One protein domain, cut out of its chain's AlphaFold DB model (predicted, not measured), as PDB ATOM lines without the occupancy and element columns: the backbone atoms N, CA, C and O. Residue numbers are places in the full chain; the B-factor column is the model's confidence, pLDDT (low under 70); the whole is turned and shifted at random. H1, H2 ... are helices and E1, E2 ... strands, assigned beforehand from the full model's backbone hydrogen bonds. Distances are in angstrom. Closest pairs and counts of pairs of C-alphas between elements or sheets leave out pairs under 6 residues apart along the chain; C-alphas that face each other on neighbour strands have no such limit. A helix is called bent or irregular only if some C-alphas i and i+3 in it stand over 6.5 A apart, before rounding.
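Overview. This is residues 65 to 106 and 121 to 285 of the 286 residues of an uncharacterized protein of DPANN group archaeon (UniProt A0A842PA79). A twisted sheet of four strands, E2 E1 E3 E6, is the middle of three layers, with helices on both faces: H4, H7 and H8 on one, H1 on the other. At one end of the model H4, H5 and strand E4 of the small hairpin E4 and E5 pack on the long kinked helix H7, with H6 on H5; at the other end are H8, H9 and H10, and residues 87 to 92 stick out. The printed part has 207 residues, ten named helices and six named strands, in the order E1 E2 H1 H2 E3 H3 E4 E5 H4 H5 H6 H7 H8 E6 H9 H10. The larger sheet is mixed, E4 and E5 are antiparallel, and the class is mixed, helices and strands. The whole is compact, with a radius of gyration of the C-alphas of 18.2 A and spans of 52 by 43 by 34 A.

Arrangement. E2, residues 75 to 82, bends by 52 degrees at residue 78 and forms an antiparallel hairpin with E1, residues 66 to 72 (N 68 and O 80, 2.8 A). E1 is parallel to E3, residues 155 to 159, with N 69 and O 156 2.8 A apart; E3 is antiparallel to E6, residues 255 to 258, with N 157 and O 256 2.8 A apart. H7, residues 217 to 236, is irregular, with C-alphas 221 and 224 8.0 A apart; it runs across the strands at a height over the sheet of 7.5 A, the closest C-alphas being those of Val 80 and Gly 225, 5.2 A. On the opposite face H1, residues 130 to 142, runs slantwise to the strands at 9.2 A and touches H2, residues 145 to 149, at Phe 136 and Ile 148, C-alphas 6.1 A apart. H2 and H3, residues 160 to 163, only graze the sheet. H8, residues 244 to 252, stands up from the sheet over E6, on the same face as H7. H4, residues 180 to 188, touches H7 at a steep tilt of 43 degrees, opposite ways, the C-alphas of Leu 187 and Arg 224 being closest at 5.7 A. H4 and H5, residues 192 to 204, form a helical hairpin, closest at the C-alphas of Val 186 and Pro 192, 4.9 A. H5 touches H6, residues 208 to 214, about perpendicular at 76 degrees, closest at the C-alphas of Ser 201 and Val 208, 5.4 A. E4, residues 170 to 173, and E5, residues 176 to 179, form a hairpin, with N 171 and O 178 2.7 A apart; the closest C-alphas of E4 and H7 are those of Leu 171 and Leu 230, 6.6 A. H9, residues 262 to 267, touches H8, closest at the C-alphas of Arg 251 and Leu 267, 6.6 A; H10, residues 272 to 283, is close to H8 but not clearly touching. Every O i to N i+4 pair is within hydrogen-bond range in H1, H2, H4, H5, H6, H9 and H10, against 12 of 16 in H7 and 3 of 5 in H8; H3 is too short for one.

Along the chain. E1 begins at C-alpha 66, (23.234, -16.926, -46.713), and is 19.9 A long; E2 is 20.7 A, H1 18.4 A, H5 18.1 A and H7 27.9 A. H10, 16.5 A, ends at C-alpha 283, (40.848, -23.482, -30.032).

Size, cuts and confidence. The two C-alphas farthest apart, those of Ile 106 and Gly 269, are 54.1 A apart. Residues 107 to 120 are not printed, in the link from E2 to H1, and the gap from C-alpha 106 to C-alpha 121 is 21.2 A. Of the links printed whole, none is long. Mean pLDDT of the printed part is 86.6; residues 87 to 106, 121, 239 to 241 and 284 to 285 are under 70.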
ATOM      1  N   SER A  65      25.340 -13.307 -49.093       94.69
ATOM      2  CA  SER A  65      24.207 -13.530 -48.202       94.69
ATOM      3  C   SER A  65      23.898 -15.021 -48.117       94.69
ATOM      4  O   SER A  65      23.861 -15.696 -49.145       94.69
ATOM      5  N   SER A  66      23.646 -15.533 -46.920       95.00
ATOM      6  CA  SER A  66      23.234 -16.926 -46.713       95.00
ATOM      7  C   SER A  66      21.811 -16.966 -46.172       95.00
ATOM      8  O   SER A  66      21.461 -16.152 -45.321       95.00
ATOM      9  N   LEU A  67      20.988 -17.882 -46.678       97.31
ATOM     10  CA  LEU A  67      19.616 -18.074 -46.212       97.31
ATOM     11  C   LEU A  67      19.582 -19.212 -45.196       97.31
ATOM     12  O   LEU A  67      20.145 -20.275 -45.439       97.31
ATOM     13  N   PHE A  68      18.915 -18.974 -44.078       97.25
ATOM     14  CA  PHE A  68      18.684 -19.928 -43.009       97.25
ATOM     15  C   PHE A  68      17.179 -20.161 -42.961       97.25
ATOM     16  O   PHE A  68      16.421 -19.204 -42.797       97.25
ATOM     17  N   LEU A  69      16.750 -21.402 -43.136       98.25
ATOM     18  CA  LEU A  69      15.368 -21.837 -42.987       98.25
ATOM     19  C   LEU A  69      15.263 -22.680 -41.725       98.25
ATOM     20  O   LEU A  69      16.152 -23.486 -41.467       98.25
ATOM     21  N   LEU A  70      14.186 -22.502 -40.969       98.44
ATOM     22  CA  LEU A  70      13.776 -23.432 -39.926       98.44
ATOM     23  C   LEU A  70      12.641 -24.290 -40.472       98.44
ATOM     24  O   LEU A  70      11.628 -23.740 -40.910       98.44
ATOM     25  N   GLU A  71      12.800 -25.604 -40.431       98.12
ATOM     26  CA  GLU A  71      11.785 -26.569 -40.827       98.12
ATOM     27  C   GLU A  71      11.279 -27.392 -39.642       98.12
ATOM     28  O   GLU A  71      11.998 -27.635 -38.672       98.12
ATOM     29  N   LYS A  72      10.029 -27.840 -39.744       97.94
ATOM     30  CA  LYS A  72       9.429 -28.847 -38.873       97.94
ATOM     31  C   LYS A  72       8.411 -29.629 -39.693       97.94
ATOM     32  O   LYS A  72       7.549 -29.021 -40.319       97.94
ATOM     33  N   GLU A  73       8.508 -30.958 -39.684       96.88
ATOM     34  CA  GLU A  73       7.562 -31.847 -40.387       96.88
ATOM     35  C   GLU A  73       7.341 -31.457 -41.869       96.88
ATOM     36  O   GLU A  73       6.209 -31.365 -42.338       96.88
ATOM     37  N   ASP A  74       8.432 -31.207 -42.604       96.19
ATOM     38  CA  ASP A  74       8.434 -30.795 -44.020       96.19
ATOM     39  C   ASP A  74       7.773 -29.420 -44.318       96.19
ATOM     40  O   ASP A  74       7.567 -29.070 -45.485       96.19
ATOM     41  N   ASP A  75       7.458 -28.602 -43.303       97.50
ATOM     42  CA  ASP A  75       7.020 -27.210 -43.477       97.50
ATOM     43  C   ASP A  75       8.077 -26.220 -42.976       97.50
ATOM     44  O   ASP A  75       8.718 -26.412 -41.943       97.50
ATOM     45  N   VAL A  76       8.240 -25.115 -43.706       98.19
ATOM     46  CA  VAL A  76       9.148 -24.033 -43.312       98.19
ATOM     47  C   VAL A  76       8.419 -23.107 -42.335       98.19
ATOM     48  O   VAL A  76       7.438 -22.447 -42.698       98.19
ATOM     49  N   LEU A  77       8.923 -23.044 -41.101       98.00
ATOM     50  CA  LEU A  77       8.374 -22.239 -40.007       98.00
ATOM     51  C   LEU A  77       8.886 -20.801 -40.019       98.00
ATOM     52  O   LEU A  77       8.148 -19.871 -39.694       98.00
ATOM     53  N   ALA A  78      10.155 -20.607 -40.375       98.25
ATOM     54  CA  ALA A  78      10.795 -19.300 -40.364       98.25
ATOM     55  C   ALA A  78      11.966 -19.235 -41.342       98.25
ATOM     56  O   ALA A  78      12.523 -20.251 -41.759       98.25
ATOM     57  N   ALA A  79      12.349 -18.011 -41.693       98.06
ATOM     58  CA  ALA A  79      13.479 -17.750 -42.561       98.06
ATOM     59  C   ALA A  79      14.225 -16.494 -42.109       98.06
ATOM     60  O   ALA A  79      13.613 -15.477 -41.777       98.06
ATOM     61  N   VAL A  80      15.553 -16.545 -42.143       96.88
ATOM     62  CA  VAL A  80      16.411 -15.382 -41.912       96.88
ATOM     63  C   VAL A  80      17.562 -15.366 -42.911       96.88
ATOM     64  O   VAL A  80      18.179 -16.387 -43.206       96.88
ATOM     65  N   VAL A  81      17.856 -14.191 -43.462       96.19
ATOM     66  CA  VAL A  81      18.992 -13.988 -44.362       96.19
ATOM     67  C   VAL A  81      20.129 -13.360 -43.573       96.19
ATOM     68  O   VAL A  81      20.020 -12.219 -43.126       96.19
ATOM     69  N   LEU A  82      21.246 -14.066 -43.447       93.38
ATOM     70  CA  LEU A  82      22.489 -13.503 -42.936       93.38
ATOM     71  C   LEU A  82      23.146 -12.680 -44.048       93.38
ATOM     72  O   LEU A  82      23.492 -13.212 -45.104       93.38
ATOM     73  N   LYS A  83      23.297 -11.376 -43.820       92.31
ATOM     74  CA  LYS A  83      24.006 -10.454 -44.707       92.31
ATOM     75  C   LYS A  83      25.517 -10.717 -44.649       92.31
ATOM     76  O   LYS A  83      26.020 -11.181 -43.624       92.31
ATOM     77  N   PRO A  84      26.265 -10.366 -45.709       88.12
ATOM     78  CA  PRO A  84      27.718 -10.431 -45.691       88.12
ATOM     79  C   PRO A  84      28.288  -9.611 -44.532       88.12
ATOM     80  O   PRO A  84      28.047  -8.407 -44.429       88.12
ATOM     81  N   VAL A  85      29.088 -10.246 -43.679       80.31
ATOM     82  CA  VAL A  85      29.833  -9.537 -42.637       80.31
ATOM     83  C   VAL A  85      31.084  -8.958 -43.284       80.31
ATOM     84  O   VAL A  85      32.150  -9.583 -43.310       80.31
ATOM     85  N   PHE A  86      30.974  -7.753 -43.847       73.19
ATOM     86  CA  PHE A  86      32.152  -7.042 -44.324       73.19
ATOM     87  C   PHE A  86      33.099  -6.844 -43.140       73.19
ATOM     88  O   PHE A  86      32.728  -6.250 -42.128       73.19
ATOM     89  N   LYS A  87      34.336  -7.345 -43.255       59.25
ATOM     90  CA  LYS A  87      35.423  -7.041 -42.318       59.25
ATOM     91  C   LYS A  87      35.703  -5.532 -42.358       59.25
ATOM     92  O   LYS A  87      36.682  -5.104 -42.961       59.25
ATOM     93  N   LYS A  88      34.887  -4.713 -41.695       53.81
ATOM     94  CA  LYS A  88      35.397  -3.470 -41.127       53.81
ATOM     95  C   LYS A  88      36.333  -3.910 -40.004       53.81
ATOM     96  O   LYS A  88      35.918  -4.438 -38.980       53.81
ATOM     97  N   THR A  89      37.626  -3.823 -40.289       46.53
ATOM     98  CA  THR A  89      38.737  -3.924 -39.342       46.53
ATOM     99  C   THR A  89      38.420  -3.099 -38.091       46.53
ATOM    100  O   THR A  89      38.490  -1.878 -38.138       46.53
ATOM    101  N   GLY A  90      38.047  -3.763 -36.997       47.19
ATOM    102  CA  GLY A  90      37.794  -3.139 -35.696       47.19
ATOM    103  C   GLY A  90      36.849  -3.991 -34.852       47.19
ATOM    104  O   GLY A  90      35.694  -4.183 -35.213       47.19
ATOM    105  N   ALA A  91      37.339  -4.528 -33.737       46.66
ATOM    106  CA  ALA A  91      36.604  -5.400 -32.816       46.66
ATOM    107  C   ALA A  91      35.505  -4.676 -31.998       46.66
ATOM    108  O   ALA A  91      34.935  -5.266 -31.085       46.66
ATOM    109  N   ASP A  92      35.185  -3.424 -32.331       49.09
ATOM    110  CA  ASP A  92      34.448  -2.516 -31.445       49.09
ATOM    111  C   ASP A  92      32.950  -2.369 -31.775       49.09
ATOM    112  O   ASP A  92      32.222  -1.734 -31.020       49.09
ATOM    113  N   ILE A  93      32.449  -2.969 -32.864       50.03
ATOM    114  CA  ILE A  93      31.111  -2.633 -33.398       50.03
ATOM    115  C   ILE A  93      29.956  -3.398 -32.713       50.03
ATOM    116  O   ILE A  93      28.834  -2.908 -32.685       50.03
ATOM    117  N   TYR A  94      30.195  -4.558 -32.090       48.91
ATOM    118  CA  TYR A  94      29.098  -5.405 -31.577       48.91
ATOM    119  C   TYR A  94      28.738  -5.185 -30.103       48.91
ATOM    120  O   TYR A  94      27.709  -5.668 -29.645       48.91
ATOM    121  N   LYS A  95      29.543  -4.427 -29.344       48.22
ATOM    122  CA  LYS A  95      29.252  -4.147 -27.924       48.22
ATOM    123  C   LYS A  95      28.262  -3.008 -27.700       48.22
ATOM    124  O   LYS A  95      27.875  -2.764 -26.561       48.22
ATOM    125  N   GLN A  96      27.861  -2.293 -28.745       46.72
ATOM    126  CA  GLN A  96      26.978  -1.148 -28.597       46.72
ATOM    127  C   GLN A  96      25.625  -1.440 -29.244       46.72
ATOM    128  O   GLN A  96      25.468  -1.357 -30.455       46.72
ATOM    129  N   ARG A  97      24.631  -1.657 -28.372       47.69
ATOM    130  CA  ARG A  97      23.239  -1.239 -28.588       47.69
ATOM    131  C   ARG A  97      22.286  -2.239 -29.275       47.69
ATOM    132  O   ARG A  97      21.536  -1.849 -30.160       47.69
ATOM    133  N   ILE A  98      22.208  -3.480 -28.779       47.62
ATOM    134  CA  ILE A  98      20.920  -4.220 -28.797       47.62
ATOM    135  C   ILE A  98      20.066  -3.868 -27.562       47.62
ATOM    136  O   ILE A  98      18.847  -3.970 -27.610       47.62
ATOM    137  N   VAL A  99      20.654  -3.337 -26.484       46.44
ATOM    138  CA  VAL A  99      19.911  -3.012 -25.256       46.44
ATOM    139  C   VAL A  99      20.341  -1.641 -24.745       46.44
ATOM    140  O   VAL A  99      21.374  -1.493 -24.108       46.44
ATOM    141  N   ASN A 100      19.605  -0.610 -25.144       41.66
ATOM    142  CA  ASN A 100      19.457   0.652 -24.411       41.66
ATOM    143  C   ASN A 100      18.192   1.332 -24.952       41.66
ATOM    144  O   ASN A 100      18.216   2.452 -25.452       41.66
ATOM    145  N   VAL A 101      17.080   0.602 -24.916       48.44
ATOM    146  CA  VAL A 101      15.783   1.233 -24.687       48.44
ATOM    147  C   VAL A 101      15.536   0.999 -23.209       48.44
ATOM    148  O   VAL A 101      14.806   0.096 -22.837       48.44
ATOM    149  N   SER A 102      16.267   1.736 -22.368       48.72
ATOM    150  CA  SER A 102      15.932   1.780 -20.951       48.72
ATOM    151  C   SER A 102      14.515   2.330 -20.859       48.72
ATOM    152  O   SER A 102      14.209   3.384 -21.428       48.72
ATOM    153  N   THR A 103      13.653   1.643 -20.122       52.72
ATOM    154  CA  THR A 103      12.320   2.119 -19.730       52.72
ATOM    155  C   THR A 103      12.334   3.527 -19.092       52.72
ATOM    156  O   THR A 103      11.291   4.187 -19.023       52.72
ATOM    157  N   GLU A 104      13.499   4.049 -18.683       54.16
ATOM    158  CA  GLU A 104      13.674   5.434 -18.225       54.16
ATOM    159  C   GLU A 104      13.700   6.476 -19.365       54.16
ATOM    160  O   GLU A 104      13.157   7.570 -19.193       54.16
ATOM    161  N   ASP A 105      14.222   6.149 -20.554       52.97
ATOM    162  CA  ASP A 105      14.319   7.092 -21.685       52.97
ATOM    163  C   ASP A 105      12.952   7.371 -22.340       52.97
ATOM    164  O   ASP A 105      12.723   8.436 -22.923       52.97
ATOM    165  N   ILE A 106      11.992   6.455 -22.175       54.06
ATOM    166  CA  ILE A 106      10.598   6.640 -22.609       54.06
ATOM    167  C   ILE A 106       9.892   7.703 -21.746       54.06
ATOM    168  O   ILE A 106       9.020   8.424 -22.235       54.06
ATOM    169  N   SER A 121      23.957   0.874 -37.251       57.44
ATOM    170  CA  SER A 121      24.521  -0.435 -36.987       57.44
ATOM    171  C   SER A 121      23.748  -1.411 -37.861       57.44
ATOM    172  O   SER A 121      22.570  -1.691 -37.642       57.44
ATOM    173  N   GLU A 122      24.390  -1.874 -38.931       70.50
ATOM    174  CA  GLU A 122      23.762  -2.812 -39.845       70.50
ATOM    175  C   GLU A 122      23.524  -4.120 -39.091       70.50
ATOM    176  O   GLU A 122      24.443  -4.913 -38.876       70.50
ATOM    177  N   ILE A 123      22.275  -4.345 -38.678       78.75
ATOM    178  CA  ILE A 123      21.819  -5.641 -38.174       78.75
ATOM    179  C   ILE A 123      22.243  -6.683 -39.223       78.75
ATOM    180  O   ILE A 123      21.890  -6.525 -40.406       78.75
ATOM    181  N   PRO A 124      22.991  -7.735 -38.830       86.06
ATOM    182  CA  PRO A 124      23.560  -8.698 -39.773       86.06
ATOM    183  C   PRO A 124      22.483  -9.564 -40.431       86.06
ATOM    184  O   PRO A 124      22.788 -10.365 -41.305       86.06
ATOM    185  N   PHE A 125      21.220  -9.383 -40.055       90.38
ATOM    186  CA  PHE A 125      20.077 -10.085 -40.603       90.38
ATOM    187  C   PHE A 125      19.259  -9.188 -41.533       90.38
ATOM    188  O   PHE A 125      19.089  -7.984 -41.319       90.38
ATOM    189  N   LYS A 126      18.747  -9.794 -42.601       94.25
ATOM    190  CA  LYS A 126      17.594  -9.325 -43.366       94.25
ATOM    191  C   LYS A 126      16.492 -10.364 -43.166       94.25
ATOM    192  O   LYS A 126      16.733 -11.559 -43.322       94.25
ATOM    193  N   PHE A 127      15.289  -9.902 -42.870       95.00
ATOM    194  CA  PHE A 127      14.111 -10.759 -42.837       95.00
ATOM    195  C   PHE A 127      13.436 -10.724 -44.215       95.00
ATOM    196  O   PHE A 127      13.366  -9.647 -44.823       95.00
ATOM    197  N   PRO A 128      13.053 -11.882 -44.777       95.25
ATOM    198  CA  PRO A 128      12.329 -11.914 -46.036       95.25
ATOM    199  C   PRO A 128      10.938 -11.308 -45.855       95.25
ATOM    200  O   PRO A 128      10.299 -11.499 -44.827       95.25
ATOM    201  N   SER A 129      10.465 -10.601 -46.877       94.00
ATOM    202  CA  SER A 129       9.060 -10.191 -46.950       94.00
ATOM    203  C   SER A 129       8.132 -11.409 -46.978       94.00
ATOM    204  O   SER A 129       8.538 -12.485 -47.408       94.00
ATOM    205  N   GLU A 130       6.862 -11.227 -46.619       92.81
ATOM    206  CA  GLU A 130       5.854 -12.298 -46.628       92.81
ATOM    207  C   GLU A 130       5.771 -13.028 -47.982       92.81
ATOM    208  O   GLU A 130       5.690 -14.250 -48.047       92.81
ATOM    209  N   ASN A 131       5.879 -12.292 -49.093       95.62
ATOM    210  CA  ASN A 131       5.905 -12.891 -50.428       95.62
ATOM    211  C   ASN A 131       7.186 -13.707 -50.679       95.62
ATOM    212  O   ASN A 131       7.116 -14.781 -51.266       95.62
ATOM    213  N   GLU A 132       8.358 -13.210 -50.257       96.19
ATOM    214  CA  GLU A 132       9.617 -13.969 -50.345       96.19
ATOM    215  C   GLU A 132       9.542 -15.240 -49.484       96.19
ATOM    216  O   GLU A 132       9.924 -16.311 -49.949       96.19
ATOM    217  N   PHE A 133       9.004 -15.139 -48.266       96.62
ATOM    218  CA  PHE A 133       8.846 -16.267 -47.353       96.62
ATOM    219  C   PHE A 133       7.906 -17.335 -47.917       96.62
ATOM    220  O   PHE A 133       8.294 -18.499 -47.984       96.62
ATOM    221  N   ASN A 134       6.724 -16.948 -48.407       96.88
ATOM    222  CA  ASN A 134       5.784 -17.879 -49.034       96.88
ATOM    223  C   ASN A 134       6.384 -18.557 -50.274       96.88
ATOM    224  O   ASN A 134       6.269 -19.772 -50.415       96.88
ATOM    225  N   ASN A 135       7.139 -17.822 -51.099       97.50
ATOM    226  CA  ASN A 135       7.883 -18.429 -52.205       97.50
ATOM    227  C   ASN A 135       8.912 -19.466 -51.721       97.50
ATOM    228  O   ASN A 135       9.139 -20.464 -52.405       97.50
ATOM    229  N   PHE A 136       9.564 -19.256 -50.571       97.81
ATOM    230  CA  PHE A 136      10.441 -20.279 -49.993       97.81
ATOM    231  C   PHE A 136       9.649 -21.506 -49.553       97.81
ATOM    232  O   PHE A 136      10.081 -22.610 -49.865       97.81
ATOM    233  N   LYS A 137       8.493 -21.333 -48.895       97.81
ATOM    234  CA  LYS A 137       7.627 -22.451 -48.479       97.81
ATOM    235  C   LYS A 137       7.187 -23.298 -49.673       97.81
ATOM    236  O   LYS A 137       7.299 -24.520 -49.619       97.81
ATOM    237  N   ASP A 138       6.718 -22.654 -50.738       98.12
ATOM    238  CA  ASP A 138       6.204 -23.339 -51.925       98.12
ATOM    239  C   ASP A 138       7.312 -24.123 -52.640       98.12
ATOM    240  O   ASP A 138       7.193 -25.336 -52.817       98.12
ATOM    241  N   ASN A 139       8.445 -23.476 -52.942       98.06
ATOM    242  CA  ASN A 139       9.588 -24.157 -53.563       98.06
ATOM    243  C   ASN A 139      10.151 -25.277 -52.671       98.06
ATOM    244  O   ASN A 139      10.591 -26.305 -53.182       98.06
ATOM    245  N   TYR A 140      10.129 -25.102 -51.343       97.75
ATOM    246  CA  TYR A 140      10.595 -26.121 -50.404       97.75
ATOM    247  C   TYR A 140       9.719 -27.373 -50.469       97.75
ATOM    248  O   TYR A 140      10.233 -28.477 -50.636       97.75
ATOM    249  N   LYS A 141       8.392 -27.191 -50.439       97.81
ATOM    250  CA  LYS A 141       7.405 -28.275 -50.570       97.81
ATOM    251  C   LYS A 141       7.499 -29.005 -51.906       97.81
ATOM    252  O   LYS A 141       7.272 -30.210 -51.962       97.81
ATOM    253  N   GLU A 142       7.836 -28.292 -52.976       97.88
ATOM    254  CA  GLU A 142       8.062 -28.879 -54.301       97.88
ATOM    255  C   GLU A 142       9.435 -29.567 -54.436       97.88
ATOM    256  O   GLU A 142       9.663 -30.308 -55.396       97.88
ATOM    257  N   GLY A 143      10.344 -29.365 -53.477       97.56
ATOM    258  CA  GLY A 143      11.718 -29.863 -53.519       97.56
ATOM    259  C   GLY A 143      12.648 -29.073 -54.451       97.56
ATOM    260  O   GLY A 143      13.751 -29.541 -54.741       97.56
ATOM    261  N   ASP A 144      12.243 -27.885 -54.915       97.94
ATOM    262  CA  ASP A 144      13.039 -27.011 -55.786       97.94
ATOM    263  C   ASP A 144      13.987 -26.112 -54.969       97.94
ATOM    264  O   ASP A 144      13.840 -24.891 -54.850       97.94
ATOM    265  N   LEU A 145      15.005 -26.738 -54.373       97.81
ATOM    266  CA  LEU A 145      16.029 -26.027 -53.599       97.81
ATOM    267  C   LEU A 145      16.932 -25.139 -54.476       97.81
ATOM    268  O   LEU A 145      17.569 -24.208 -53.968       97.81
ATOM    269  N   ASP A 146      16.994 -25.394 -55.785       97.88
ATOM    270  CA  ASP A 146      17.733 -24.564 -56.740       97.88
ATOM    271  C   ASP A 146      17.069 -23.195 -56.905       97.88
ATOM    272  O   ASP A 146      17.760 -22.170 -56.849       97.88
ATOM    273  N   ALA A 147      15.737 -23.153 -57.015       97.38
ATOM    274  CA  ALA A 147      14.986 -21.902 -57.059       97.38
ATOM    275  C   ALA A 147      15.251 -21.042 -55.816       97.38
ATOM    276  O   ALA A 147      15.574 -19.855 -55.947       97.38
ATOM    277  N   ILE A 148      15.211 -21.651 -54.624       97.31
ATOM    278  CA  ILE A 148      15.479 -20.964 -53.352       97.31
ATOM    279  C   ILE A 148      16.927 -20.461 -53.300       97.31
ATOM    280  O   ILE A 148      17.176 -19.295 -52.998       97.31
ATOM    281  N   SER A 149      17.898 -21.329 -53.590       96.06
ATOM    282  CA  SER A 149      19.320 -21.026 -53.382       96.06
ATOM    283  C   SER A 149      19.941 -20.121 -54.446       96.06
ATOM    284  O   SER A 149      20.994 -19.545 -54.195       96.06
ATOM    285  N   SER A 150      19.287 -19.923 -55.595       95.56
ATOM    286  CA  SER A 150      19.786 -19.106 -56.714       95.56
ATOM    287  C   SER A 150      20.224 -17.681 -56.333       95.56
ATOM    288  O   SER A 150      21.120 -17.117 -56.964       95.56
ATOM    289  N   SER A 151      19.612 -17.103 -55.296       95.00
ATOM    290  CA  SER A 151      19.877 -15.736 -54.823       95.00
ATOM    291  C   SER A 151      20.803 -15.666 -53.604       95.00
ATOM    292  O   SER A 151      21.089 -14.573 -53.110       95.00
ATOM    293  N   TYR A 152      21.282 -16.810 -53.112       96.44
ATOM    294  CA  TYR A 152      22.064 -16.912 -51.884       96.44
ATOM    295  C   TYR A 152      23.360 -17.684 -52.116       96.44
ATOM    296  O   TYR A 152      23.471 -18.533 -52.993       96.44
ATOM    297  N   TYR A 153      24.375 -17.398 -51.305       95.62
ATOM    298  CA  TYR A 153      25.625 -18.149 -51.333       95.62
ATOM    299  C   TYR A 153      25.405 -19.612 -50.921       95.62
ATOM    300  O   TYR A 153      25.883 -20.541 -51.579       95.62
ATOM    301  N   LYS A 154      24.683 -19.801 -49.814       95.88
ATOM    302  CA  LYS A 154      24.267 -21.095 -49.278       95.88
ATOM    303  C   LYS A 154      22.878 -20.981 -48.674       95.88
ATOM    304  O   LYS A 154      22.513 -19.943 -48.120       95.88
ATOM    305  N   LEU A 155      22.158 -22.086 -48.766       97.31
ATOM    306  CA  LEU A 155      20.928 -22.355 -48.051       97.31
ATOM    307  C   LEU A 155      21.248 -23.331 -46.915       97.31
ATOM    308  O   LEU A 155      21.785 -24.411 -47.160       97.31
ATOM    309  N   PHE A 156      20.943 -22.937 -45.689       96.56
ATOM    310  CA  PHE A 156      21.000 -23.773 -44.500       96.56
ATOM    311  C   PHE A 156      19.569 -24.064 -44.065       96.56
ATOM    312  O   PHE A 156      18.804 -23.134 -43.840       96.56
ATOM    313  N   ILE A 157      19.210 -25.332 -43.959       97.94
ATOM    314  CA  ILE A 157      17.892 -25.781 -43.512       97.94
ATOM    315  C   ILE A 157      18.105 -26.444 -42.158       97.94
ATOM    316  O   ILE A 157      18.836 -27.427 -42.072       97.94
ATOM    317  N   PHE A 158      17.548 -25.846 -41.117       97.62
ATOM    318  CA  PHE A 158      17.622 -26.293 -39.736       97.62
ATOM    319  C   PHE A 158      16.353 -27.059 -39.419       97.62
ATOM    320  O   PHE A 158      15.271 -26.494 -39.533       97.62
ATOM    321  N   ASP A 159      16.485 -28.298 -38.984       97.88
ATOM    322  CA  ASP A 159      15.377 -29.045 -38.410       97.88
ATOM    323  C   ASP A 159      15.108 -28.538 -36.983       97.88
ATOM    324  O   ASP A 159      16.046 -28.318 -36.210       97.88
ATOM    325  N   ALA A 160      13.838 -28.340 -36.623       97.75
ATOM    326  CA  ALA A 160      13.437 -27.864 -35.299       97.75
ATOM    327  C   ALA A 160      13.947 -28.745 -34.142       97.75
ATOM    328  O   ALA A 160      14.103 -28.237 -33.031       97.75
ATOM    329  N   SER A 161      14.303 -30.011 -34.394       96.75
ATOM    330  CA  SER A 161      14.963 -30.891 -33.418       96.75
ATOM    331  C   SER A 161      16.312 -30.375 -32.919       96.75
ATOM    332  O   SER A 161      16.781 -30.813 -31.871       96.75
ATOM    333  N   ILE A 162      16.929 -29.387 -33.584       95.88
ATOM    334  CA  ILE A 162      18.114 -28.694 -33.054       95.88
ATOM    335  C   ILE A 162      17.863 -28.049 -31.676       95.88
ATOM    336  O   ILE A 162      18.806 -27.790 -30.926       95.88
ATOM    337  N   PHE A 163      16.594 -27.800 -31.345       96.12
ATOM    338  CA  PHE A 163      16.150 -27.217 -30.085       96.12
ATOM    339  C   PHE A 163      15.651 -28.254 -29.061       96.12
ATOM    340  O   PHE A 163      15.313 -27.866 -27.942       96.12
ATOM    341  N   GLU A 164      15.626 -29.549 -29.401       94.81
ATOM    342  CA  GLU A 164      15.201 -30.609 -28.475       94.81
ATOM    343  C   GLU A 164      16.121 -30.683 -27.248       94.81
ATOM    344  O   GLU A 164      17.350 -30.750 -27.354       94.81
ATOM    345  N   GLY A 165      15.521 -30.691 -26.058       95.56
ATOM    346  CA  GLY A 165      16.232 -30.684 -24.777       95.56
ATOM    347  C   GLY A 165      16.779 -29.316 -24.355       95.56
ATOM    348  O   GLY A 165      17.524 -29.247 -23.374       95.56
ATOM    349  N   ARG A 166      16.438 -28.244 -25.085       95.25
ATOM    350  CA  ARG A 166      16.813 -26.848 -24.795       95.25
ATOM    351  C   ARG A 166      15.608 -25.927 -24.641       95.25
ATOM    352  O   ARG A 166      15.754 -24.711 -24.638       95.25
ATOM    353  N   GLU A 167      14.412 -26.484 -24.519       97.12
ATOM    354  CA  GLU A 167      13.150 -25.747 -24.556       97.12
ATOM    355  C   GLU A 167      13.033 -24.715 -23.423       97.12
ATOM    356  O   GLU A 167      12.352 -23.701 -23.586       97.12
ATOM    357  N   ASP A 168      13.729 -24.944 -22.306       97.06
ATOM    358  CA  ASP A 168      13.773 -24.060 -21.138       97.06
ATOM    359  C   ASP A 168      14.894 -22.998 -21.207       97.06
ATOM    360  O   ASP A 168      14.973 -22.133 -20.332       97.06
ATOM    361  N   GLU A 169      15.786 -23.043 -22.207       95.25
ATOM    362  CA  GLU A 169      16.837 -22.031 -22.357       95.25
ATOM    363  C   GLU A 169      16.217 -20.664 -22.678       95.25
ATOM    364  O   GLU A 169      15.351 -20.545 -23.545       95.25
ATOM    365  N   ILE A 170      16.661 -19.625 -21.967       94.56
ATOM    366  CA  ILE A 170      16.101 -18.274 -22.071       94.56
ATOM    367  C   ILE A 170      16.740 -17.508 -23.233       94.56
ATOM    368  O   ILE A 170      17.962 -17.464 -23.392       94.56
ATOM    369  N   LEU A 171      15.885 -16.868 -24.023       89.69
ATOM    370  CA  LEU A 171      16.200 -15.928 -25.083       89.69
ATOM    371  C   LEU A 171      15.922 -14.516 -24.574       89.69
ATOM    372  O   LEU A 171      14.830 -14.237 -24.080       89.69
ATOM    373  N   SER A 172      16.893 -13.623 -24.732       85.69
ATOM    374  CA  SER A 172      16.746 -12.213 -24.368       85.69
ATOM    375  C   SER A 172      16.524 -11.363 -25.619       85.69
ATOM    376  O   SER A 172      17.335 -11.377 -26.548       85.69
ATOM    377  N   PHE A 173      15.447 -10.583 -25.630       80.75
ATOM    378  CA  PHE A 173      15.120  -9.602 -26.660       80.75
ATOM    379  C   PHE A 173      14.896  -8.229 -26.019       80.75
ATOM    380  O   PHE A 173      13.795  -7.877 -25.599       80.75
ATOM    381  N   GLY A 174      15.963  -7.434 -25.919       82.06
ATOM    382  CA  GLY A 174      15.903  -6.188 -25.156       82.06
ATOM    383  C   GLY A 174      15.737  -6.482 -23.665       82.06
ATOM    384  O   GLY A 174      16.592  -7.137 -23.076       82.06
ATOM    385  N   GLU A 175      14.648  -5.991 -23.074       80.06
ATOM    386  CA  GLU A 175      14.254  -6.276 -21.682       80.06
ATOM    387  C   GLU A 175      13.318  -7.496 -21.573       80.06
ATOM    388  O   GLU A 175      12.947  -7.889 -20.474       80.06
ATOM    389  N   LEU A 176      12.928  -8.089 -22.705       82.75
ATOM    390  CA  LEU A 176      11.985  -9.199 -22.759       82.75
ATOM    391  C   LEU A 176      12.728 -10.532 -22.722       82.75
ATOM    392  O   LEU A 176      13.723 -10.712 -23.427       82.75
ATOM    393  N   GLU A 177      12.212 -11.484 -21.950       89.19
ATOM    394  CA  GLU A 177      12.770 -12.830 -21.849       89.19
ATOM    395  C   GLU A 177      11.705 -13.886 -22.140       89.19
ATOM    396  O   GLU A 177      10.639 -13.903 -21.527       89.19
ATOM    397  N   PHE A 178      12.001 -14.826 -23.031       94.06
ATOM    398  CA  PHE A 178      11.146 -15.987 -23.303       94.06
ATOM    399  C   PHE A 178      11.998 -17.222 -23.590       94.06
ATOM    400  O   PHE A 178      13.157 -17.095 -23.971       94.06
ATOM    401  N   SER A 179      11.480 -18.418 -23.339       96.69
ATOM    402  CA  SER A 179      12.231 -19.653 -23.556       96.69
ATOM    403  C   SER A 179      12.260 -20.062 -25.034       96.69
ATOM    404  O   SER A 179      11.457 -19.599 -25.847       96.69
ATOM    405  N   ILE A 180      13.160 -20.968 -25.411       96.94
ATOM    406  CA  ILE A 180      13.178 -21.555 -26.761       96.94
ATOM    407  C   ILE A 180      11.847 -22.250 -27.091       96.94
ATOM    408  O   ILE A 180      11.355 -22.112 -28.211       96.94
ATOM    409  N   GLY A 181      11.235 -22.950 -26.132       97.94
ATOM    410  CA  GLY A 181       9.927 -23.589 -26.312       97.94
ATOM    411  C   GLY A 181       8.801 -22.578 -26.560       97.94
ATOM    412  O   GLY A 181       7.954 -22.790 -27.426       97.94
ATOM    413  N   GLU A 182       8.833 -21.446 -25.855       97.88
ATOM    414  CA  GLU A 182       7.951 -20.298 -26.099       97.88
ATOM    415  C   GLU A 182       8.198 -19.691 -27.494       97.88
ATOM    416  O   GLU A 182       7.258 -19.381 -28.222       97.88
ATOM    417  N   GLY A 183       9.459 -19.597 -27.924       97.25
ATOM    418  CA  GLY A 183       9.813 -19.178 -29.280       97.25
ATOM    419  C   GLY A 183       9.251 -20.112 -30.356       97.25
ATOM    420  O   GLY A 183       8.668 -19.643 -31.331       97.25
ATOM    421  N   LEU A 184       9.360 -21.430 -30.170       98.12
ATOM    422  CA  LEU A 184       8.784 -22.417 -31.090       98.12
ATOM    423  C   LEU A 184       7.262 -22.295 -31.184       98.12
ATOM    424  O   LEU A 184       6.727 -22.331 -32.289       98.12
ATOM    425  N   SER A 185       6.560 -22.083 -30.065       97.94
ATOM    426  CA  SER A 185       5.100 -21.916 -30.095       97.94
ATOM    427  C   SER A 185       4.677 -20.669 -30.881       97.94
ATOM    428  O   SER A 185       3.714 -20.724 -31.647       97.94
ATOM    429  N   VAL A 186       5.447 -19.578 -30.788       97.19
ATOM    430  CA  VAL A 186       5.278 -18.375 -31.620       97.19
ATOM    431  C   VAL A 186       5.539 -18.677 -33.101       97.19
ATOM    432  O   VAL A 186       4.793 -18.222 -33.967       97.19
ATOM    433  N   LEU A 187       6.575 -19.458 -33.419       97.50
ATOM    434  CA  LEU A 187       6.883 -19.860 -34.797       97.50
ATOM    435  C   LEU A 187       5.890 -20.878 -35.375       97.50
ATOM    436  O   LEU A 187       5.823 -21.034 -36.590       97.50
ATOM    437  N   GLU A 188       5.097 -21.549 -34.557       97.44
ATOM    438  CA  GLU A 188       4.093 -22.513 -35.017       97.44
ATOM    439  C   GLU A 188       2.687 -21.911 -35.101       97.44
ATOM    440  O   GLU A 188       1.813 -22.488 -35.744       97.44
ATOM    441  N   SER A 189       2.454 -20.745 -34.492       97.50
ATOM    442  CA  SER A 189       1.128 -20.134 -34.467       97.50
ATOM    443  C   SER A 189       0.730 -19.530 -35.815       97.50
ATOM    444  O   SER A 189       1.576 -19.095 -36.595       97.50
ATOM    445  N   ASP A 190      -0.574 -19.446 -36.087       96.06
ATOM    446  CA  ASP A 190      -1.098 -18.789 -37.295       96.06
ATOM    447  C   ASP A 190      -0.832 -17.272 -37.296       96.06
ATOM    448  O   ASP A 190      -0.684 -16.664 -38.357       96.06
ATOM    449  N   ASN A 191      -0.747 -16.659 -36.107       95.94
ATOM    450  CA  ASN A 191      -0.430 -15.244 -35.913       95.94
ATOM    451  C   ASN A 191       0.714 -15.074 -34.891       95.94
ATOM    452  O   ASN A 191       0.455 -14.881 -33.699       95.94
ATOM    453  N   PRO A 192       1.977 -15.119 -35.351       95.50
ATOM    454  CA  PRO A 192       3.154 -15.041 -34.485       95.50
ATOM    455  C   PRO A 192       3.240 -13.754 -33.674       95.50
ATOM    456  O   PRO A 192       3.685 -13.782 -32.532       95.50
ATOM    457  N   PHE A 193       2.822 -12.623 -34.252       94.88
ATOM    458  CA  PHE A 193       2.870 -11.336 -33.563       94.88
ATOM    459  C   PHE A 193       1.958 -11.347 -32.337       94.88
ATOM    460  O   PHE A 193       2.441 -11.138 -31.226       94.88
ATOM    461  N   ASN A 194       0.682 -11.698 -32.515       95.88
ATOM    462  CA  ASN A 194      -0.267 -11.755 -31.403       95.88
ATOM    463  C   ASN A 194       0.166 -12.780 -30.348       95.88
ATOM    464  O   ASN A 194       0.112 -12.484 -29.160       95.88
ATOM    465  N   THR A 195       0.643 -13.959 -30.765       96.88
ATOM    466  CA  THR A 195       1.120 -14.985 -29.823       96.88
ATOM    467  C   THR A 195       2.300 -14.489 -28.991       96.88
ATOM    468  O   THR A 195       2.323 -14.709 -27.784       96.88
ATOM    469  N   LEU A 196       3.262 -13.791 -29.603       94.69
ATOM    470  CA  LEU A 196       4.406 -13.228 -28.885       94.69
ATOM    471  C   LEU A 196       3.973 -12.138 -27.896       94.69
ATOM    472  O   LEU A 196       4.424 -12.129 -26.752       94.69
ATOM    473  N   VAL A 197       3.090 -11.235 -28.329       94.19
ATOM    474  CA  VAL A 197       2.547 -10.151 -27.501       94.19
ATOM    475  C   VAL A 197       1.809 -10.709 -26.284       94.19
ATOM    476  O   VAL A 197       2.064 -10.270 -25.163       94.19
ATOM    477  N   GLU A 198       0.911 -11.676 -26.489       96.31
ATOM    478  CA  GLU A 198       0.149 -12.321 -25.412       96.31
ATOM    479  C   GLU A 198       1.081 -13.007 -24.409       96.31
ATOM    480  O   GLU A 198       0.923 -12.824 -23.202       96.31
ATOM    481  N   LEU A 199       2.097 -13.717 -24.905       95.50
ATOM    482  CA  LEU A 199       3.080 -14.417 -24.082       95.50
ATOM    483  C   LEU A 199       3.871 -13.457 -23.187       95.50
ATOM    484  O   LEU A 199       4.002 -13.680 -21.984       95.50
ATOM    485  N   ILE A 200       4.365 -12.357 -23.758       91.94
ATOM    486  CA  ILE A 200       5.086 -11.325 -23.006       91.94
ATOM    487  C   ILE A 200       4.153 -10.633 -22.006       91.94
ATOM    488  O   ILE A 200       4.532 -10.411 -20.856       91.94
ATOM    489  N   SER A 201       2.932 -10.295 -22.429       93.94
ATOM    490  CA  SER A 201       1.925  -9.644 -21.586       93.94
ATOM    491  C   SER A 201       1.590 -10.492 -20.359       93.94
ATOM    492  O   SER A 201       1.569  -9.963 -19.245       93.94
ATOM    493  N   GLU A 202       1.394 -11.801 -20.536       95.50
ATOM    494  CA  GLU A 202       1.118 -12.735 -19.442       95.50
ATOM    495  C   GLU A 202       2.302 -12.839 -18.472       95.50
ATOM    496  O   GLU A 202       2.114 -12.770 -17.256       95.50
ATOM    497  N   LYS A 203       3.524 -12.959 -19.003       92.88
ATOM    498  CA  LYS A 203       4.739 -13.177 -18.210       92.88
ATOM    499  C   LYS A 203       5.155 -11.957 -17.392       92.88
ATOM    500  O   LYS A 203       5.498 -12.088 -16.219       92.88
ATOM    501  N   GLU A 204       5.072 -10.775 -17.995       89.75
ATOM    502  CA  GLU A 204       5.489  -9.510 -17.383       89.75
ATOM    503  C   GLU A 204       4.341  -8.789 -16.654       89.75
ATOM    504  O   GLU A 204       4.549  -7.777 -15.984       89.75
ATOM    505  N   GLY A 205       3.104  -9.288 -16.773       93.75
ATOM    506  CA  GLY A 205       1.919  -8.647 -16.199       93.75
ATOM    507  C   GLY A 205       1.612  -7.275 -16.814       93.75
ATOM    508  O   GLY A 205       1.036  -6.413 -16.144       93.75
ATOM    509  N   MET A 206       2.017  -7.060 -18.068       91.19
ATOM    510  CA  MET A 206       1.762  -5.837 -18.837       91.19
ATOM    511  C   MET A 206       0.429  -5.927 -19.580       91.19
ATOM    512  O   MET A 206      -0.062  -7.021 -19.854       91.19
ATOM    513  N   LEU A 207      -0.169  -4.791 -19.947       95.06
ATOM    514  CA  LEU A 207      -1.316  -4.811 -20.856       95.06
ATOM    515  C   LEU A 207      -0.835  -5.186 -22.263       95.06
ATOM    516  O   LEU A 207       0.182  -4.672 -22.716       95.06
ATOM    517  N   VAL A 208      -1.598  -6.029 -22.966       94.00
ATOM    518  CA  VAL A 208      -1.341  -6.432 -24.367       94.00
ATOM    519  C   VAL A 208      -0.995  -5.222 -25.234       94.00
ATOM    520  O   VAL A 208       0.022  -5.229 -25.912       94.00
ATOM    521  N   GLN A 209      -1.771  -4.143 -25.123       92.75
ATOM    522  CA  GLN A 209      -1.562  -2.927 -25.907       92.75
ATOM    523  C   GLN A 209      -0.235  -2.211 -25.597       92.75
ATOM    524  O   GLN A 209       0.384  -1.673 -26.505       92.75
ATOM    525  N   ASP A 210       0.241  -2.244 -24.345       89.81
ATOM    526  CA  ASP A 210       1.549  -1.668 -23.996       89.81
ATOM    527  C   ASP A 210       2.692  -2.481 -24.633       89.81
ATOM    528  O   ASP A 210       3.717  -1.923 -25.025       89.81
ATOM    529  N   VAL A 211       2.512  -3.802 -24.752       89.69
ATOM    530  CA  VAL A 211       3.464  -4.703 -25.420       89.69
ATOM    531  C   VAL A 211       3.421  -4.513 -26.936       89.69
ATOM    532  O   VAL A 211       4.479  -4.421 -27.554       89.69
ATOM    533  N   GLU A 212       2.232  -4.398 -27.534       90.69
ATOM    534  CA  GLU A 212       2.066  -4.064 -28.956       90.69
ATOM    535  C   GLU A 212       2.742  -2.730 -29.288       90.69
ATOM    536  O   GLU A 212       3.529  -2.664 -30.226       90.69
ATOM    537  N   ASP A 213       2.518  -1.693 -28.477       87.31
ATOM    538  CA  ASP A 213       3.132  -0.375 -28.665       87.31
ATOM    539  C   ASP A 213       4.667  -0.418 -28.500       87.31
ATOM    540  O   ASP A 213       5.393   0.367 -29.122       87.31
ATOM    541  N   ALA A 214       5.185  -1.328 -27.663       84.69
ATOM    542  CA  ALA A 214       6.619  -1.536 -27.470       84.69
ATOM    543  C   ALA A 214       7.270  -2.312 -28.630       84.69
ATOM    544  O   ALA A 214       8.410  -2.021 -29.015       84.69
ATOM    545  N   ILE A 215       6.563  -3.286 -29.207       85.44
ATOM    546  CA  ILE A 215       7.019  -4.043 -30.371       85.44
ATOM    547  C   ILE A 215       6.698  -3.228 -31.626       85.44
ATOM    548  O   ILE A 215       5.608  -3.280 -32.173       85.44
ATOM    549  N   ASN A 216       7.695  -2.481 -32.099       77.88
ATOM    550  CA  ASN A 216       7.626  -1.659 -33.309       77.88
ATOM    551  C   ASN A 216       6.819  -2.330 -34.445       77.88
ATOM    552  O   ASN A 216       7.191  -3.421 -34.870       77.88
ATOM    553  N   GLU A 217       5.808  -1.642 -34.996       73.38
ATOM    554  CA  GLU A 217       4.972  -2.100 -36.130       73.38
ATOM    555  C   GLU A 217       5.804  -2.654 -37.306       73.38
ATOM    556  O   GLU A 217       5.396  -3.570 -38.015       73.38
ATOM    557  N   ASN A 218       7.036  -2.162 -37.491       74.38
ATOM    558  CA  ASN A 218       7.952  -2.663 -38.522       74.38
ATOM    559  C   ASN A 218       8.398  -4.131 -38.319       74.38
ATOM    560  O   ASN A 218       8.961  -4.742 -39.234       74.38
ATOM    561  N   LEU A 219       8.183  -4.694 -37.131       83.19
ATOM    562  CA  LEU A 219       8.477  -6.084 -36.798       83.19
ATOM    563  C   LEU A 219       7.290  -7.015 -37.049       83.19
ATOM    564  O   LEU A 219       7.537  -8.207 -37.183       83.19
ATOM    565  N   GLU A 220       6.056  -6.508 -37.170       82.50
ATOM    566  CA  GLU A 220       4.831  -7.323 -37.272       82.50
ATOM    567  C   GLU A 220       4.937  -8.376 -38.387       82.50
ATOM    568  O   GLU A 220       4.779  -9.572 -38.147       82.50
ATOM    569  N   GLY A 221       5.353  -7.961 -39.588       86.50
ATOM    570  CA  GLY A 221       5.555  -8.866 -40.728       86.50
ATOM    571  C   GLY A 221       6.824  -9.726 -40.668       86.50
ATOM    572  O   GLY A 221       7.048 -10.541 -41.557       86.50
ATOM    573  N   ASN A 222       7.680  -9.542 -39.661       92.25
ATOM    574  CA  ASN A 222       8.998 -10.174 -39.565       92.25
ATOM    575  C   ASN A 222       9.197 -10.989 -38.277       92.25
ATOM    576  O   ASN A 222      10.292 -11.519 -38.075       92.25
ATOM    577  N   ILE A 223       8.174 -11.121 -37.420       94.62
ATOM    578  CA  ILE A 223       8.293 -11.780 -36.107       94.62
ATOM    579  C   ILE A 223       8.890 -13.180 -36.218       94.62
ATOM    580  O   ILE A 223       9.791 -13.513 -35.453       94.62
ATOM    581  N   ARG A 224       8.486 -13.969 -37.222       96.31
ATOM    582  CA  ARG A 224       9.055 -15.308 -37.455       96.31
ATOM    583  C   ARG A 224      10.567 -15.268 -37.636       96.31
ATOM    584  O   ARG A 224      11.301 -16.021 -37.006       96.31
ATOM    585  N   GLY A 225      11.038 -14.369 -38.496       95.81
ATOM    586  CA  GLY A 225      12.460 -14.200 -38.762       95.81
ATOM    587  C   GLY A 225      13.222 -13.696 -37.536       95.81
ATOM    588  O   GLY A 225      14.326 -14.166 -37.281       95.81
ATOM    589  N   VAL A 226      12.631 -12.780 -36.762       94.12
ATOM    590  CA  VAL A 226      13.236 -12.211 -35.545       94.12
ATOM    591  C   VAL A 226      13.373 -13.268 -34.453       94.12
ATOM    592  O   VAL A 226      14.477 -13.475 -33.953       94.12
ATOM    593  N   VAL A 227      12.286 -13.968 -34.120       95.56
ATOM    594  CA  VAL A 227      12.284 -15.039 -33.112       95.56
ATOM    595  C   VAL A 227      13.257 -16.140 -33.516       95.56
ATOM    596  O   VAL A 227      14.098 -16.542 -32.713       95.56
ATOM    597  N   PHE A 228      13.241 -16.548 -34.790       96.88
ATOM    598  CA  PHE A 228      14.200 -17.529 -35.281       96.88
ATOM    599  C   PHE A 228      15.648 -17.032 -35.189       96.88
ATOM    600  O   PHE A 228      16.511 -17.782 -34.748       96.88
ATOM    601  N   ALA A 229      15.938 -15.775 -35.533       94.44
ATOM    602  CA  ALA A 229      17.290 -15.224 -35.415       94.44
ATOM    603  C   ALA A 229      17.797 -15.209 -33.963       94.44
ATOM    604  O   ALA A 229      18.978 -15.477 -33.734       94.44
ATOM    605  N   LEU A 230      16.919 -14.941 -32.990       93.25
ATOM    606  CA  LEU A 230      17.251 -14.999 -31.562       93.25
ATOM    607  C   LEU A 230      17.569 -16.428 -31.118       93.25
ATOM    608  O   LEU A 230      18.624 -16.667 -30.530       93.25
ATOM    609  N   MET A 231      16.700 -17.382 -31.460       95.19
ATOM    610  CA  MET A 231      16.911 -18.807 -31.182       95.19
ATOM    611  C   MET A 231      18.211 -19.318 -31.815       95.19
ATOM    612  O   MET A 231      19.020 -19.994 -31.181       95.19
ATOM    613  N   LEU A 232      18.442 -18.946 -33.071       92.62
ATOM    614  CA  LEU A 232      19.625 -19.317 -33.828       92.62
ATOM    615  C   LEU A 232      20.903 -18.723 -33.218       92.62
ATOM    616  O   LEU A 232      21.929 -19.402 -33.153       92.62
ATOM    617  N   GLY A 233      20.841 -17.475 -32.749       91.06
ATOM    618  CA  GLY A 233      21.942 -16.807 -32.054       91.06
ATOM    619  C   GLY A 233      22.305 -17.478 -30.732       91.06
ATOM    620  O   GLY A 233      23.485 -17.548 -30.395       91.06
ATOM    621  N   ASN A 234      21.329 -18.041 -30.020       89.31
ATOM    622  CA  ASN A 234      21.583 -18.850 -28.829       89.31
ATOM    623  C   ASN A 234      22.311 -20.170 -29.186       89.31
ATOM    624  O   ASN A 234      23.319 -20.515 -28.571       89.31
ATOM    625  N   VAL A 235      21.880 -20.850 -30.254       88.06
ATOM    626  CA  VAL A 235      22.435 -22.146 -30.688       88.06
ATOM    627  C   VAL A 235      23.842 -22.048 -31.287       88.06
ATOM    628  O   VAL A 235      24.685 -22.916 -31.037       88.06
ATOM    629  N   ILE A 236      24.096 -21.030 -32.113       85.94
ATOM    630  CA  ILE A 236      25.370 -20.843 -32.832       85.94
ATOM    631  C   ILE A 236      26.328 -19.931 -32.046       85.94
ATOM    632  O   ILE A 236      27.537 -19.942 -32.277       85.94
ATOM    633  N   GLY A 237      25.805 -19.169 -31.087       82.56
ATOM    634  CA  GLY A 237      26.519 -18.116 -30.381       82.56
ATOM    635  C   GLY A 237      26.386 -16.754 -31.068       82.56
ATOM    636  O   GLY A 237      26.220 -16.642 -32.285       82.56
ATOM    637  N   GLU A 238      26.521 -15.692 -30.272       70.00
ATOM    638  CA  GLU A 238      26.207 -14.305 -30.656       70.00
ATOM    639  C   GLU A 238      26.964 -13.794 -31.888       70.00
ATOM    640  O   GLU A 238      26.497 -12.906 -32.599       70.00
ATOM    641  N   ASN A 239      28.153 -14.336 -32.157       63.31
ATOM    642  CA  ASN A 239      29.035 -13.760 -33.160       63.31
ATOM    643  C   ASN A 239      28.813 -14.289 -34.576       63.31
ATOM    644  O   ASN A 239      29.367 -13.673 -35.484       63.31
ATOM    645  N   PHE A 240      28.108 -15.413 -34.798       69.81
ATOM    646  CA  PHE A 240      27.961 -16.106 -36.108       69.81
ATOM    647  C   PHE A 240      29.274 -16.337 -36.901       69.81
ATOM    648  O   PHE A 240      29.272 -16.845 -38.021       69.81
ATOM    649  N   ARG A 241      30.416 -15.945 -36.328       67.19
ATOM    650  CA  ARG A 241      31.770 -16.014 -36.878       67.19
ATOM    651  C   ARG A 241      32.378 -17.373 -36.612       67.19
ATOM    652  O   ARG A 241      33.184 -17.834 -37.419       67.19
ATOM    653  N   ASP A 242      32.002 -17.977 -35.491       71.44
ATOM    654  CA  ASP A 242      32.384 -19.338 -35.193       71.44
ATOM    655  C   ASP A 242      31.420 -20.280 -35.914       71.44
ATOM    656  O   ASP A 242      30.260 -20.441 -35.540       71.44
ATOM    657  N   ILE A 243      31.900 -20.864 -37.008       72.06
ATOM    658  CA  ILE A 243      31.158 -21.866 -37.773       72.06
ATOM    659  C   ILE A 243      31.251 -23.251 -37.120       72.06
ATOM    660  O   ILE A 243      30.628 -24.195 -37.602       72.06
ATOM    661  N   MET A 244      32.064 -23.419 -36.074       75.31
ATOM    662  CA  MET A 244      32.306 -24.730 -35.485       75.31
ATOM    663  C   MET A 244      31.063 -25.331 -34.820       75.31
ATOM    664  O   MET A 244      30.827 -26.519 -35.058       75.31
ATOM    665  N   PRO A 245      30.221 -24.578 -34.080       80.38
ATOM    666  CA  PRO A 245      28.954 -25.102 -33.567       80.38
ATOM    667  C   PRO A 245      28.064 -25.685 -34.674       80.38
ATOM    668  O   PRO A 245      27.528 -26.780 -34.521       80.38
ATOM    669  N   LEU A 246      28.006 -25.033 -35.844       83.44
ATOM    670  CA  LEU A 246      27.250 -25.518 -37.007       83.44
ATOM    671  C   LEU A 246      27.727 -26.884 -37.513       83.44
ATOM    672  O   LEU A 246      26.925 -27.660 -38.030       83.44
ATOM    673  N   MET A 247      29.018 -27.206 -37.372       82.62
ATOM    674  CA  MET A 247      29.543 -28.502 -37.814       82.62
ATOM    675  C   MET A 247      29.012 -29.668 -36.972       82.62
ATOM    676  O   MET A 247      28.815 -30.756 -37.516       82.62
ATOM    677  N   GLY A 248      28.777 -29.448 -35.673       84.56
ATOM    678  CA  GLY A 248      28.175 -30.450 -34.788       84.56
ATOM    679  C   GLY A 248      26.767 -30.817 -35.251       84.56
ATOM    680  O   GLY A 248      26.493 -31.981 -35.544       84.56
ATOM    681  N   TYR A 249      25.933 -29.800 -35.457       89.81
ATOM    682  CA  TYR A 249      24.552 -29.958 -35.913       89.81
ATOM    683  C   TYR A 249      24.447 -30.523 -37.340       89.81
ATOM    684  O   TYR A 249      23.619 -31.388 -37.628       89.81
ATOM    685  N   PHE A 250      25.358 -30.137 -38.241       89.44
ATOM    686  CA  PHE A 250      25.429 -30.736 -39.577       89.44
ATOM    687  C   PHE A 250      25.666 -32.256 -39.519       89.44
ATOM    688  O   PHE A 250      25.082 -33.025 -40.283       89.44
ATOM    689  N   ARG A 251      26.525 -32.715 -38.603       86.19
ATOM    690  CA  ARG A 251      26.811 -34.144 -38.410       86.19
ATOM    691  C   ARG A 251      25.619 -34.888 -37.811       86.19
ATOM    692  O   ARG A 251      25.350 -36.017 -38.217       86.19
ATOM    693  N   GLU A 252      24.919 -34.258 -36.872       90.25
ATOM    694  CA  GLU A 252      23.680 -34.774 -36.270       90.25
ATOM    695  C   GLU A 252      22.512 -34.814 -37.263       90.25
ATOM    696  O   GLU A 252      21.493 -35.436 -36.981       90.25
ATOM    697  N   LYS A 253      22.705 -34.251 -38.467       92.62
ATOM    698  CA  LYS A 253      21.706 -34.126 -39.535       92.62
ATOM    699  C   LYS A 253      20.523 -33.237 -39.156       92.62
ATOM    700  O   LYS A 253      19.498 -33.302 -39.819       92.62
ATOM    701  N   THR A 254      20.698 -32.382 -38.152       94.69
ATOM    702  CA  THR A 254      19.745 -31.324 -37.799       94.69
ATOM    703  C   THR A 254      19.961 -30.065 -38.640       94.69
ATOM    704  O   THR A 254      19.157 -29.144 -38.592       94.69
ATOM    705  N   ILE A 255      21.032 -30.017 -39.447       95.44
ATOM    706  CA  ILE A 255      21.245 -28.984 -40.465       95.44
ATOM    707  C   ILE A 255      21.576 -29.621 -41.811       95.44
ATOM    708  O   ILE A 255      22.565 -30.349 -41.950       95.44
ATOM    709  N   THR A 256      20.821 -29.246 -42.836       95.44
ATOM    710  CA  THR A 256      21.118 -29.527 -44.240       95.44
ATOM    711  C   THR A 256      21.693 -28.281 -44.913       95.44
ATOM    712  O   THR A 256      21.166 -27.184 -44.771       95.44
ATOM    713  N   VAL A 257      22.783 -28.434 -45.675       95.38
ATOM    714  CA  VAL A 257      23.406 -27.330 -46.428       95.38
ATOM    715  C   VAL A 257      23.289 -27.574 -47.925       95.38
ATOM    716  O   VAL A 257      23.741 -28.606 -48.430       95.38
ATOM    717  N   TYR A 258      22.751 -26.588 -48.640       97.06
ATOM    718  CA  TYR A 258      22.537 -26.616 -50.079       97.06
ATOM    719  C   TYR A 258      23.221 -25.428 -50.798       97.06
ATOM    720  O   TYR A 258      23.179 -24.299 -50.305       97.06
ATOM    721  N   PRO A 259      23.872 -25.648 -51.958       96.19
ATOM    722  CA  PRO A 259      24.228 -26.956 -52.505       96.19
ATOM    723  C   PRO A 259      25.267 -27.661 -51.620       96.19
ATOM    724  O   PRO A 259      26.155 -27.021 -51.038       96.19
ATOM    725  N   LYS A 260      25.180 -28.993 -51.536       94.69
ATOM    726  CA  LYS A 260      26.100 -29.806 -50.732       94.69
ATOM    727  C   LYS A 260      27.491 -29.827 -51.368       94.69
ATOM    728  O   LYS A 260      27.650 -30.250 -52.510       94.69
ATOM    729  N   SER A 261      28.503 -29.381 -50.628       93.69
ATOM    730  CA  SER A 261      29.893 -29.364 -51.099       93.69
ATOM    731  C   SER A 261      30.680 -30.608 -50.657       93.69
ATOM    732  O   SER A 261      30.166 -31.475 -49.936       93.69
ATOM    733  N   ILE A 262      31.940 -30.717 -51.096       92.50
ATOM    734  CA  ILE A 262      32.818 -31.840 -50.728       92.50
ATOM    735  C   ILE A 262      33.096 -31.809 -49.224       92.50
ATOM    736  O   ILE A 262      32.970 -32.844 -48.574       92.50
ATOM    737  N   MET A 263      33.400 -30.636 -48.659       91.75
ATOM    738  CA  MET A 263      33.630 -30.460 -47.224       91.75
ATOM    739  C   MET A 263      32.444 -30.986 -46.408       91.75
ATOM    740  O   MET A 263      32.631 -31.844 -45.550       91.75
ATOM    741  N   PHE A 264      31.221 -30.550 -46.720       90.62
ATOM    742  CA  PHE A 264      30.015 -31.019 -46.031       90.62
ATOM    743  C   PHE A 264      29.776 -32.521 -46.229       90.62
ATOM    744  O   PHE A 264      29.364 -33.221 -45.313       90.62
ATOM    745  N   SER A 265      30.091 -33.073 -47.400       91.00
ATOM    746  CA  SER A 265      29.996 -34.524 -47.612       91.00
ATOM    747  C   SER A 265      30.960 -35.312 -46.725       91.00
ATOM    748  O   SER A 265      30.595 -36.375 -46.226       91.00
ATOM    749  N   VAL A 266      32.165 -34.783 -46.506       90.25
ATOM    750  CA  VAL A 266      33.180 -35.399 -45.645       90.25
ATOM    751  C   VAL A 266      32.808 -35.275 -44.179       90.25
ATOM    752  O   VAL A 266      32.859 -36.280 -43.478       90.25
ATOM    753  N   LEU A 267      32.392 -34.089 -43.724       88.12
ATOM    754  CA  LEU A 267      32.061 -33.830 -42.318       88.12
ATOM    755  C   LEU A 267      31.012 -34.805 -41.769       88.12
ATOM    756  O   LEU A 267      31.166 -35.293 -40.654       88.12
ATOM    757  N   GLY A 268      30.009 -35.174 -42.573       86.44
ATOM    758  CA  GLY A 268      29.002 -36.163 -42.171       86.44
ATOM    759  C   GLY A 268      29.534 -37.596 -41.995       86.44
ATOM    760  O   GLY A 268      28.837 -38.434 -41.434       86.44
ATOM    761  N   GLY A 269      30.744 -37.899 -42.480       88.38
ATOM    762  CA  GLY A 269      31.382 -39.216 -42.380       88.38
ATOM    763  C   GLY A 269      32.570 -39.293 -41.414       88.38
ATOM    764  O   GLY A 269      33.089 -40.388 -41.196       88.38
ATOM    765  N   VAL A 270      33.032 -38.171 -40.847       87.56
ATOM    766  CA  VAL A 270      34.180 -38.162 -39.924       87.56
ATOM    767  C   VAL A 270      33.735 -38.624 -38.525       87.56
ATOM    768  O   VAL A 270      32.789 -38.062 -37.974       87.56
ATOM    769  N   PRO A 271      34.423 -39.607 -37.907       86.88
ATOM    770  CA  PRO A 271      34.173 -39.997 -36.522       86.88
ATOM    771  C   PRO A 271      34.318 -38.829 -35.540       86.88
ATOM    772  O   PRO A 271      35.238 -38.020 -35.648       86.88
ATOM    773  N   GLU A 272      33.463 -38.805 -34.521       82.12
ATOM    774  CA  GLU A 272      33.440 -37.756 -33.497       82.12
ATOM    775  C   GLU A 272      34.792 -37.517 -32.819       82.12
ATOM    776  O   GLU A 272      35.210 -36.370 -32.668       82.12
ATOM    777  N   SER A 273      35.510 -38.588 -32.485       87.19
ATOM    778  CA  SER A 273      36.811 -38.500 -31.822       87.19
ATOM    779  C   SER A 273      37.857 -37.747 -32.646       87.19
ATOM    780  O   SER A 273      38.673 -37.026 -32.082       87.19
ATOM    781  N   LEU A 274      37.832 -37.869 -33.978       83.75
ATOM    782  CA  LEU A 274      38.755 -37.133 -34.844       83.75
ATOM    783  C   LEU A 274      38.379 -35.654 -34.931       83.75
ATOM    784  O   LEU A 274      39.264 -34.802 -34.922       83.75
ATOM    785  N   MET A 275      37.083 -35.339 -34.973       81.25
ATOM    786  CA  MET A 275      36.625 -33.950 -34.977       81.25
ATOM    787  C   MET A 275      36.940 -33.238 -33.669       81.25
ATOM    788  O   MET A 275      37.369 -32.092 -33.719       81.25
ATOM    789  N   GLN A 276      36.787 -33.903 -32.522       80.88
ATOM    790  CA  GLN A 276      37.169 -33.335 -31.226       80.88
ATOM    791  C   GLN A 276      38.650 -32.942 -31.213       80.88
ATOM    792  O   GLN A 276      38.968 -31.819 -30.844       80.88
ATOM    793  N   VAL A 277      39.535 -33.793 -31.741       85.38
ATOM    794  CA  VAL A 277      40.966 -33.466 -31.875       85.38
ATOM    795  C   VAL A 277      41.188 -32.248 -32.780       85.38
ATOM    796  O   VAL A 277      42.007 -31.388 -32.469       85.38
ATOM    797  N   VAL A 278      40.474 -32.145 -33.903       80.50
ATOM    798  CA  VAL A 278      40.577 -30.981 -34.804       80.50
ATOM    799  C   VAL A 278      40.065 -29.705 -34.120       80.50
ATOM    800  O   VAL A 278      40.727 -28.671 -34.182       80.50
ATOM    801  N   LEU A 279      38.925 -29.786 -33.433       77.31
ATOM    802  CA  LEU A 279      38.294 -28.695 -32.687       77.31
ATOM    803  C   LEU A 279      39.181 -28.182 -31.549       77.31
ATOM    804  O   LEU A 279      39.367 -26.975 -31.413       77.31
ATOM    805  N   GLU A 280      39.734 -29.088 -30.746       81.75
ATOM    806  CA  GLU A 280      40.641 -28.754 -29.646       81.75
ATOM    807  C   GLU A 280      41.901 -28.055 -30.157       81.75
ATOM    808  O   GLU A 280      42.301 -27.040 -29.596       81.75
ATOM    809  N   ASN A 281      42.483 -28.535 -31.261       79.25
ATOM    810  CA  ASN A 281      43.675 -27.917 -31.839       79.25
ATOM    811  C   ASN A 281      43.407 -26.514 -32.403       79.25
ATOM    812  O   ASN A 281      44.272 -25.655 -32.286       79.25
ATOM    813  N   MET A 282      42.224 -26.254 -32.973       71.44
ATOM    814  CA  MET A 282      41.882 -24.913 -33.472       71.44
ATOM    815  C   MET A 282      41.630 -23.910 -32.342       71.44
ATOM    816  O   MET A 282      42.021 -22.755 -32.470       71.44
ATOM    817  N   LYS A 283      41.048 -24.342 -31.214       72.69
ATOM    818  CA  LYS A 283      40.848 -23.482 -30.032       72.69
ATOM    819  C   LYS A 283      42.154 -23.051 -29.356       72.69
ATOM    820  O   LYS A 283      42.146 -22.092 -28.598       72.69
ATOM    821  N   LEU A 284      43.255 -23.771 -29.584       57.94
ATOM    822  CA  LEU A 284      44.572 -23.443 -29.024       57.94
ATOM    823  C   LEU A 284      45.333 -22.378 -29.834       57.94
ATOM    824  O   LEU A 284      46.363 -21.902 -29.361       57.94
ATOM    825  N   GLU A 285      44.869 -22.030 -31.039       55.34
ATOM    826  CA  GLU A 285      45.518 -21.040 -31.914       55.34
ATOM    827  C   GLU A 285      44.889 -19.631 -31.842       55.34
ATOM    828  O   GLU A 285      45.416 -18.709 -32.471       55.34
TER     829      GLU A 285